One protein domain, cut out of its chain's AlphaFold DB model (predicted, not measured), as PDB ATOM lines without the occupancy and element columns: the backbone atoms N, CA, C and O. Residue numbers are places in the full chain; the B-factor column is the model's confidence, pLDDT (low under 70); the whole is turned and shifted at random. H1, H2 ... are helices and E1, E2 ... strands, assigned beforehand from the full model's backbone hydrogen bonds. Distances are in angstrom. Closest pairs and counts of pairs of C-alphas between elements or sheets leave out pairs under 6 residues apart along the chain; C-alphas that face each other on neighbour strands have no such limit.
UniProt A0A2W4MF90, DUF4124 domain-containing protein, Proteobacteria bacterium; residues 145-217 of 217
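Overview. This is residues 145 to 217 of the 217 residues of the protein "DUF4124 domain-containing protein" of Proteobacteria bacterium (UniProt A0A2W4MF90). Amid little regular structure, a long hairpin, E2 and E3, with short E1 beside E2, makes a small antiparallel sheet, and H1 covers one face. Long loops pair briefly at its sides, residues 157 to 158 with E2 and 194 to 195 with E3. The 73 printed residues run E1 E2 E3 H1, mixed in class with 29 in named elements; they are compact, radius of gyration of the C-alphas 11.8 A, spanning 35 by 26 by 17 A.

Arrangement. Start at inner strand E2, residues 163 to 170: E3, residues 179 to 186, is its antiparallel hairpin partner at 156 degrees, N 166 and O 183 being 2.8 A apart. E1, residues 147 to 149, also forms a hairpin with E2, at 137 degrees, N 148 and O 169 being 2.9 A apart; the three make a meander, each strand the antiparallel neighbour of the one before. H1, residues 206 to 215, is on one face, making two layers, helix and sheet; it lies over E2, height 8.4 A, slantwise at 36 degrees on the local plane. Their closest C-alphas, Cys 170 and Cys 214, are 5.1 A apart. In H1 every O i to N i+4 pair is within hydrogen-bond range.

Along the chain. Find C-alpha 147 at (5.152, -28.240, 29.494), where E1 begins; E2 spans 21.1 A, E3 22.8 A, and H1 14.1 A to C-alpha 215 at (-3.395, -25.660, 29.174).

Size, cuts and confidence. The farthest C-alphas, Arg 176 and Arg 188, are 36.7 A apart. The printed part has no cut; the links E1 to E2 and E3 to H1 are long. Look for pLDDT under 70 at 145, 151 to 156, 173, 175 to 177 and 217.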
ATOM      1  N   GLU A 145       5.337 -23.384  32.449       69.38
ATOM      2  CA  GLU A 145       4.827 -23.869  33.746       69.38
ATOM      3  C   GLU A 145       4.146 -25.246  33.678       69.38
ATOM      4  O   GLU A 145       4.057 -25.941  34.689       69.38
ATOM      5  N   SER A 146       3.655 -25.630  32.497       73.75
ATOM      6  CA  SER A 146       2.870 -26.845  32.269       73.75
ATOM      7  C   SER A 146       3.379 -27.703  31.109       73.75
ATOM      8  O   SER A 146       2.646 -28.566  30.626       73.75
ATOM      9  N   TRP A 147       4.601 -27.475  30.616       84.88
ATOM     10  CA  TRP A 147       5.152 -28.240  29.494       84.88
ATOM     11  C   TRP A 147       6.671 -28.120  29.378       84.88
ATOM     12  O   TRP A 147       7.239 -27.123  29.812       84.88
ATOM     13  N   TYR A 148       7.326 -29.090  28.741       79.31
ATOM     14  CA  TYR A 148       8.740 -29.000  28.364       79.31
ATOM     15  C   TYR A 148       9.025 -29.711  27.035       79.31
ATOM     16  O   TYR A 148       8.293 -30.609  26.616       79.31
ATOM     17  N   LEU A 149      10.078 -29.278  26.350       79.94
ATOM     18  CA  LEU A 149      10.537 -29.840  25.087       79.94
ATOM     19  C   LEU A 149      11.301 -31.142  25.337       79.94
ATOM     20  O   LEU A 149      12.157 -31.213  26.212       79.94
ATOM     21  N   ARG A 150      10.972 -32.182  24.575       76.38
ATOM     22  CA  ARG A 150      11.524 -33.530  24.752       76.38
ATOM     23  C   ARG A 150      12.808 -33.767  23.947       76.38
ATOM     24  O   ARG A 150      13.524 -34.723  24.220       76.38
ATOM     25  N   ASP A 151      13.087 -32.928  22.956       67.19
ATOM     26  CA  ASP A 151      14.257 -33.073  22.088       67.19
ATOM     27  C   ASP A 151      15.523 -32.503  22.772       67.19
ATOM     28  O   ASP A 151      15.578 -31.288  22.997       67.19
ATOM     29  N   PRO A 152      16.527 -33.335  23.123       51.12
ATOM     30  CA  PRO A 152      17.696 -32.910  23.903       51.12
ATOM     31  C   PRO A 152      18.543 -31.840  23.202       51.12
ATOM     32  O   PRO A 152      19.175 -31.023  23.875       51.12
ATOM     33  N   ASP A 153      18.516 -31.795  21.868       56.66
ATOM     34  CA  ASP A 153      19.317 -30.850  21.087       56.66
ATOM     35  C   ASP A 153      18.589 -29.522  20.826       56.66
ATOM     36  O   ASP A 153      19.188 -28.576  20.313       56.66
ATOM     37  N   GLY A 154      17.290 -29.427  21.145       59.56
ATOM     38  CA  GLY A 154      16.470 -28.223  20.944       59.56
ATOM     39  C   GLY A 154      16.281 -27.793  19.482       59.56
ATOM     40  O   GLY A 154      15.651 -26.767  19.217       59.56
ATOM     41  N   ASN A 155      16.808 -28.564  18.528       64.44
ATOM     42  CA  ASN A 155      16.875 -28.187  17.118       64.44
ATOM     43  C   ASN A 155      15.613 -28.569  16.333       64.44
ATOM     44  O   ASN A 155      15.356 -27.977  15.284       64.44
ATOM     45  N   GLY A 156      14.789 -29.479  16.867       67.19
ATOM     46  CA  GLY A 156      13.577 -29.957  16.219       67.19
ATOM     47  C   GLY A 156      13.866 -30.768  14.951       67.19
ATOM     48  O   GLY A 156      14.933 -30.702  14.341       67.19
ATOM     49  N   ARG A 157      12.893 -31.569  14.526       84.38
ATOM     50  CA  ARG A 157      13.012 -32.452  13.359       84.38
ATOM     51  C   ARG A 157      12.500 -31.741  12.114       84.38
ATOM     52  O   ARG A 157      11.399 -31.201  12.126       84.38
ATOM     53  N   ALA A 158      13.252 -31.756  11.019       81.81
ATOM     54  CA  ALA A 158      12.747 -31.224   9.755       81.81
ATOM     55  C   ALA A 158      11.580 -32.086   9.235       81.81
ATOM     56  O   ALA A 158      11.677 -33.311   9.174       81.81
ATOM     57  N   SER A 159      10.480 -31.441   8.854       83.12
ATOM     58  CA  SER A 159       9.373 -32.045   8.113       83.12
ATOM     59  C   SER A 159       9.582 -31.861   6.609       83.12
ATOM     60  O   SER A 159      10.166 -30.864   6.177       83.12
ATOM     61  N   GLY A 160       9.045 -32.784   5.804       78.94
ATOM     62  CA  GLY A 160       9.072 -32.704   4.336       78.94
ATOM     63  C   GLY A 160       8.430 -31.429   3.771       78.94
ATOM     64  O   GLY A 160       8.804 -30.986   2.691       78.94
ATOM     65  N   ASP A 161       7.551 -30.788   4.546       81.00
ATOM     66  CA  ASP A 161       6.855 -29.550   4.170       81.00
ATOM     67  C   ASP A 161       7.632 -28.268   4.537       81.00
ATOM     68  O   ASP A 161       7.096 -27.160   4.478       81.00
ATOM     69  N   GLY A 162       8.894 -28.389   4.967       82.00
ATOM     70  CA  GLY A 162       9.731 -27.244   5.350       82.00
ATOM     71  C   GLY A 162       9.383 -26.627   6.712       82.00
ATOM     72  O   GLY A 162       9.821 -25.515   7.016       82.00
ATOM     73  N   ALA A 163       8.599 -27.331   7.530       88.00
ATOM     74  CA  ALA A 163       8.362 -27.000   8.933       88.00
ATOM     75  C   ALA A 163       9.357 -27.733   9.843       88.00
ATOM     76  O   ALA A 163       9.744 -28.863   9.557       88.00
ATOM     77  N   THR A 164       9.717 -27.128  10.971       88.88
ATOM     78  CA  THR A 164      10.451 -27.797  12.050       88.88
ATOM     79  C   THR A 164       9.458 -28.341  13.071       88.88
ATOM     80  O   THR A 164       8.597 -27.608  13.552       88.88
ATOM     81  N   LEU A 165       9.559 -29.625  13.394       91.50
ATOM     82  CA  LEU A 165       8.717 -30.330  14.354       91.50
ATOM     83  C   LEU A 165       9.405 -30.375  15.715       91.50
ATOM     84  O   LEU A 165      10.548 -30.811  15.825       91.50
ATOM     85  N   TYR A 166       8.684 -29.982  16.753       89.00
ATOM     86  CA  TYR A 166       9.150 -30.001  18.131       89.00
ATOM     87  C   TYR A 166       8.272 -30.933  18.951       89.00
ATOM     88  O   TYR A 166       7.055 -30.750  19.002       89.00
ATOM     89  N   ASP A 167       8.880 -31.917  19.604       89.00
ATOM     90  CA  ASP A 167       8.168 -32.825  20.496       89.00
ATOM     91  C   ASP A 167       8.113 -32.227  21.904       89.00
ATOM     92  O   ASP A 167       9.132 -31.824  22.468       89.00
ATOM     93  N   ILE A 168       6.910 -32.134  22.461       87.88
ATOM     94  CA  ILE A 168       6.621 -31.429  23.708       87.88
ATOM     95  C   ILE A 168       5.832 -32.344  24.631       87.88
ATOM     96  O   ILE A 168       4.814 -32.909  24.235       87.88
ATOM     97  N   ARG A 169       6.257 -32.430  25.890       86.88
ATOM     98  CA  ARG A 169       5.500 -33.077  26.958       86.88
ATOM     99  C   ARG A 169       4.706 -32.030  27.729       86.88
ATOM    100  O   ARG A 169       5.287 -31.129  28.324       86.88
ATOM    101  N   CYS A 170       3.392 -32.195  27.793       87.75
ATOM    102  CA  CYS A 170       2.513 -31.450  28.684       87.75
ATOM    103  C   CYS A 170       2.484 -32.088  30.084       87.75
ATOM    104  O   CYS A 170       2.212 -33.285  30.228       87.75
ATOM    105  N   VAL A 171       2.704 -31.266  31.110       82.69
ATOM    106  CA  VAL A 171       2.700 -31.606  32.539       82.69
ATOM    107  C   VAL A 171       1.842 -30.586  33.311       82.69
ATOM    108  O   VAL A 171       2.380 -29.695  33.967       82.69
ATOM    109  N   PRO A 172       0.502 -30.660  33.233       78.44
ATOM    110  CA  PRO A 172      -0.365 -29.798  34.036       78.44
ATOM    111  C   PRO A 172      -0.160 -30.067  35.534       78.44
ATOM    112  O   PRO A 172       0.009 -31.221  35.932       78.44
ATOM    113  N   ARG A 173      -0.224 -29.023  36.375       68.00
ATOM    114  CA  ARG A 173       0.024 -29.120  37.831       68.00
ATOM    115  C   ARG A 173      -0.852 -30.156  38.549       68.00
ATOM    116  O   ARG A 173      -0.412 -30.724  39.542       68.00
ATOM    117  N   GLU A 174      -2.057 -30.407  38.044       71.19
ATOM    118  CA  GLU A 174      -3.069 -31.254  38.695       71.19
ATOM    119  C   GLU A 174      -3.350 -32.569  37.943       71.19
ATOM    120  O   GLU A 174      -4.106 -33.420  38.417       71.19
ATOM    121  N   ALA A 175      -2.734 -32.778  36.776       69.88
ATOM    122  CA  ALA A 175      -3.027 -33.939  35.945       69.88
ATOM    123  C   ALA A 175      -2.208 -35.166  36.370       69.88
ATOM    124  O   ALA A 175      -0.980 -35.147  36.407       69.88
ATOM    125  N   ARG A 176      -2.895 -36.295  36.591       62.38
ATOM    126  CA  ARG A 176      -2.256 -37.601  36.856       62.38
ATOM    127  C   ARG A 176      -1.594 -38.229  35.627       62.38
ATOM    128  O   ARG A 176      -0.933 -39.254  35.753       62.38
ATOM    129  N   ARG A 177      -1.840 -37.689  34.432       67.19
ATOM    130  CA  ARG A 177      -1.323 -38.225  33.171       67.19
ATOM    131  C   ARG A 177      -0.688 -37.112  32.365       67.19
ATOM    132  O   ARG A 177      -1.317 -36.089  32.113       67.19
ATOM    133  N   HIS A 178       0.544 -37.349  31.942       81.25
ATOM    134  CA  HIS A 178       1.241 -36.478  31.011       81.25
ATOM    135  C   HIS A 178       0.869 -36.845  29.571       81.25
ATOM    136  O   HIS A 178       0.546 -37.999  29.277       81.25
ATOM    137  N   ARG A 179       0.924 -35.869  28.664       85.00
ATOM    138  CA  ARG A 179       0.593 -36.054  27.244       85.00
ATOM    139  C   ARG A 179       1.711 -35.504  26.377       85.00
ATOM    140  O   ARG A 179       2.204 -34.421  26.656       85.00
ATOM    141  N   ASP A 180       2.075 -36.233  25.330       89.12
ATOM    142  CA  ASP A 180       2.962 -35.712  24.289       89.12
ATOM    143  C   ASP A 180       2.150 -35.034  23.185       89.12
ATOM    144  O   ASP A 180       1.095 -35.533  22.773       89.12
ATOM    145  N   ILE A 181       2.652 -33.902  22.708       92.19
ATOM    146  CA  ILE A 181       2.183 -33.201  21.517       92.19
ATOM    147  C   ILE A 181       3.388 -32.882  20.630       92.19
ATOM    148  O   ILE A 181       4.492 -32.672  21.123       92.19
ATOM    149  N   THR A 182       3.171 -32.801  19.322       93.38
ATOM    150  CA  THR A 182       4.183 -32.317  18.380       93.38
ATOM    151  C   THR A 182       3.724 -30.969  17.848       93.38
ATOM    152  O   THR A 182       2.607 -30.857  17.347       93.38
ATOM    153  N   VAL A 183       4.561 -29.941  17.966       93.00
ATOM    154  CA  VAL A 183       4.306 -28.609  17.405       93.00
ATOM    155  C   VAL A 183       5.151 -28.436  16.151       93.00
ATOM    156  O   VAL A 183       6.376 -28.461  16.212       93.00
ATOM    157  N   ALA A 184       4.502 -28.233  15.014       94.19
ATOM    158  CA  ALA A 184       5.133 -27.848  13.765       94.19
ATOM    159  C   ALA A 184       5.272 -26.324  13.698       94.19
ATOM    160  O   ALA A 184       4.280 -25.614  13.828       94.19
ATOM    161  N   CYS A 185       6.478 -25.813  13.461       88.75
ATOM    162  CA  CYS A 185       6.744 -24.396  13.226       88.75
ATOM    163  C   CYS A 185       7.317 -24.183  11.827       88.75
ATOM    164  O   CYS A 185       8.395 -24.680  11.507       88.75
ATOM    165  N   VAL A 186       6.641 -23.384  11.005       91.31
ATOM    166  CA  VAL A 186       7.165 -22.999   9.688       91.31
ATOM    167  C   VAL A 186       8.239 -21.911   9.805       91.31
ATOM    168  O   VAL A 186       8.259 -21.110  10.748       91.31
ATOM    169  N   SER A 187       9.136 -21.850   8.819       81.06
ATOM    170  CA  SER A 187      10.201 -20.835   8.756       81.06
ATOM    171  C   SER A 187       9.671 -19.423   8.492       81.06
ATOM    172  O   SER A 187      10.320 -18.437   8.837       81.06
ATOM    173  N   ARG A 188       8.484 -19.303   7.882       79.88
ATOM    174  CA  ARG A 188       7.879 -18.006   7.571       79.88
ATOM    175  C   ARG A 188       7.265 -17.385   8.838       79.88
ATOM    176  O   ARG A 188       6.443 -18.035   9.485       79.88
ATOM    177  N   PRO A 189       7.609 -16.135   9.193       75.06
ATOM    178  CA  PRO A 189       6.990 -15.451  10.323       75.06
ATOM    179  C   PRO A 189       5.499 -15.187  10.065       75.06
ATOM    180  O   PRO A 189       5.091 -14.903   8.939       75.06
ATOM    181  N   GLY A 190       4.686 -15.267  11.118       80.00
ATOM    182  CA  GLY A 190       3.246 -15.018  11.063       80.00
ATOM    183  C   GLY A 190       2.541 -15.401  12.369       80.00
ATOM    184  O   GLY A 190       3.142 -16.082  13.199       80.00
ATOM    185  N   PRO A 191       1.275 -14.992  12.567       83.06
ATOM    186  CA  PRO A 191       0.514 -15.282  13.789       83.06
ATOM    187  C   PRO A 191       0.214 -16.775  13.983       83.06
ATOM    188  O   PRO A 191       0.009 -17.205  15.108       83.06
ATOM    189  N   ASN A 192       0.261 -17.555  12.902       90.12
ATOM    190  CA  ASN A 192      -0.050 -18.985  12.856       90.12
ATOM    191  C   ASN A 192       1.187 -19.832  12.521       90.12
ATOM    192  O   ASN A 192       1.097 -20.882  11.890       90.12
ATOM    193  N   ARG A 193       2.373 -19.333  12.884       87.25
ATOM    194  CA  ARG A 193       3.654 -19.950  12.532       87.25
ATOM    195  C   ARG A 193       3.820 -21.349  13.130       87.25
ATOM    196  O   ARG A 193       4.358 -22.220  12.456       87.25
ATOM    197  N   CYS A 194       3.419 -21.536  14.382       88.94
ATOM    198  CA  CYS A 194       3.591 -22.763  15.151       88.94
ATOM    199  C   CYS A 194       2.231 -23.374  15.504       88.94
ATOM    200  O   CYS A 194       1.397 -22.686  16.085       88.94
ATOM    201  N   TYR A 195       1.996 -24.644  15.184       94.00
ATOM    202  CA  TYR A 195       0.706 -25.322  15.361       94.00
ATOM    203  C   TYR A 195       0.881 -26.826  15.613       94.00
ATOM    204  O   TYR A 195       1.887 -27.404  15.222       94.00
ATOM    205  N   VAL A 196      -0.093 -27.483  16.255       92.94
ATOM    206  CA  VAL A 196      -0.049 -28.944  16.494       92.94
ATOM    207  C   VAL A 196      -0.657 -29.729  15.334       92.94
ATOM    208  O   VAL A 196      -0.003 -30.577  14.741       92.94
ATOM    209  N   ALA A 197      -1.919 -29.441  15.006       90.56
ATOM    210  CA  ALA A 197      -2.667 -30.180  13.985       90.56
ATOM    211  C   ALA A 197      -3.096 -29.298  12.810       90.56
ATOM    212  O   ALA A 197      -3.049 -29.732  11.663       90.56
ATOM    213  N   ARG A 198      -3.527 -28.063  13.094       90.50
ATOM    214  CA  ARG A 198      -4.127 -27.171  12.103       90.50
ATOM    215  C   ARG A 198      -3.539 -25.760  12.210       90.50
ATOM    216  O   ARG A 198      -3.522 -25.225  13.322       90.50
ATOM    217  N   PRO A 199      -3.059 -25.152  11.108       88.56
ATOM    218  CA  PRO A 199      -2.452 -23.822  11.139       88.56
ATOM    219  C   PRO A 199      -3.385 -22.725  11.657       88.56
ATOM    220  O   PRO A 199      -2.917 -21.801  12.312       88.56
ATOM    221  N   GLU A 200      -4.696 -22.811  11.415       89.25
ATOM    222  CA  GLU A 200      -5.666 -21.816  11.894       89.25
ATOM    223  C   GLU A 200      -5.730 -21.699  13.425       89.25
ATOM    224  O   GLU A 200      -6.065 -20.637  13.943       89.25
ATOM    225  N   ASP A 201      -5.338 -22.757  14.140       89.62
ATOM    226  CA  ASP A 201      -5.275 -22.793  15.601       89.62
ATOM    227  C   ASP A 201      -3.871 -22.449  16.138       89.62
ATOM    228  O   ASP A 201      -3.619 -22.589  17.341       89.62
ATOM    229  N   GLY A 202      -2.956 -22.017  15.268       88.88
ATOM    230  CA  GLY A 202      -1.551 -21.790  15.585       88.88
ATOM    231  C   GLY A 202      -1.264 -20.579  16.477       88.88
ATOM    232  O   GLY A 202      -2.150 -19.876  16.964       88.88
ATOM    233  N   ALA A 203       0.027 -20.358  16.713       87.31
ATOM    234  CA  ALA A 203       0.570 -19.213  17.425       87.31
ATOM    235  C   ALA A 203       1.853 -18.710  16.753       87.31
ATOM    236  O   ALA A 203       2.533 -19.430  16.020       87.31
ATOM    237  N   ALA A 204       2.224 -17.462  17.037       83.38
ATOM    238  CA  ALA A 204       3.401 -16.842  16.434       83.38
ATOM    239  C   ALA A 204       4.728 -17.474  16.893       83.38
ATOM    240  O   ALA A 204       5.760 -17.333  16.229       83.38
ATOM    241  N   ARG A 205       4.710 -18.148  18.047       83.75
ATOM    242  CA  ARG A 205       5.883 -18.716  18.712       83.75
ATOM    243  C   ARG A 205       5.587 -20.114  19.251       83.75
ATOM    244  O   ARG A 205       4.447 -20.420  19.599       83.75
ATOM    245  N   LEU A 206       6.640 -20.922  19.353       83.00
ATOM    246  CA  LEU A 206       6.595 -22.300  19.844       83.00
ATOM    247  C   LEU A 206       6.071 -22.383  21.281       83.00
ATOM    248  O   LEU A 206       5.193 -23.187  21.568       83.00
ATOM    249  N   ASP A 207       6.565 -21.516  22.163       79.88
ATOM    250  CA  ASP A 207       6.189 -21.494  23.575       79.88
ATOM    251  C   ASP A 207       4.712 -21.148  23.792       79.88
ATOM    252  O   ASP A 207       4.048 -21.756  24.630       79.88
ATOM    253  N   LEU A 208       4.170 -20.227  22.988       81.75
ATOM    254  CA  LEU A 208       2.749 -19.876  23.024       81.75
ATOM    255  C   LEU A 208       1.865 -21.013  22.501       81.75
ATOM    256  O   LEU A 208       0.828 -21.297  23.096       81.75
ATOM    257  N   ALA A 209       2.272 -21.677  21.413       87.88
ATOM    258  CA  ALA A 209       1.556 -22.843  20.893       87.88
ATOM    259  C   ALA A 209       1.540 -23.976  21.933       87.88
ATOM    260  O   ALA A 209       0.483 -24.527  22.240       87.88
ATOM    261  N   ALA A 210       2.695 -24.273  22.527       88.38
ATOM    262  CA  ALA A 210       2.847 -25.287  23.558       88.38
ATOM    263  C   ALA A 210       1.993 -24.985  24.798       88.38
ATOM    264  O   ALA A 210       1.201 -25.827  25.216       88.38
ATOM    265  N   ALA A 211       2.070 -23.760  25.327       85.31
ATOM    266  CA  ALA A 211       1.268 -23.338  26.472       85.31
ATOM    267  C   ALA A 211      -0.237 -23.437  26.182       85.31
ATOM    268  O   ALA A 211      -0.975 -24.015  26.977       85.31
ATOM    269  N   LYS A 212      -0.686 -22.945  25.020       88.88
ATOM    270  CA  LYS A 212      -2.094 -23.001  24.596       88.88
ATOM    271  C   LYS A 212      -2.618 -24.437  24.551       88.88
ATOM    272  O   LYS A 212      -3.713 -24.704  25.033       88.88
ATOM    273  N   HIS A 213      -1.848 -25.362  23.980       89.62
ATOM    274  CA  HIS A 213      -2.283 -26.748  23.820       89.62
ATOM    275  C   HIS A 213      -2.139 -27.588  25.093       89.62
ATOM    276  O   HIS A 213      -2.949 -28.487  25.303       89.62
ATOM    277  N   CYS A 214      -1.166 -27.288  25.953       86.88
ATOM    278  CA  CYS A 214      -0.993 -27.985  27.225       86.88
ATOM    279  C   CYS A 214      -1.910 -27.459  28.340       86.88
ATOM    280  O   CYS A 214      -2.181 -28.200  29.277       86.88
ATOM    281  N   ALA A 215      -2.407 -26.219  28.244       83.12
ATOM    282  CA  ALA A 215      -3.395 -25.660  29.174       83.12
ATOM    283  C   ALA A 215      -4.835 -26.130  28.904       83.12
ATOM    284  O   ALA A 215      -5.696 -25.993  29.765       83.12
ATOM    285  N   ALA A 216      -5.111 -26.669  27.712       75.81
ATOM    286  CA  ALA A 216      -6.420 -27.211  27.342       75.81
ATOM    287  C   ALA A 216      -6.629 -28.677  27.790       75.81
ATOM    288  O   ALA A 216      -7.577 -29.321  27.337       75.81
ATOM    289  N   LEU A 217      -5.717 -29.214  28.610       67.69
ATOM    290  CA  LEU A 217      -5.711 -30.584  29.135       67.69
ATOM    291  C   LEU A 217      -6.078 -30.594  30.616       67.69
ATOM    292  O   LEU A 217      -6.799 -31.538  31.002       67.69
TER     293      LEU A 217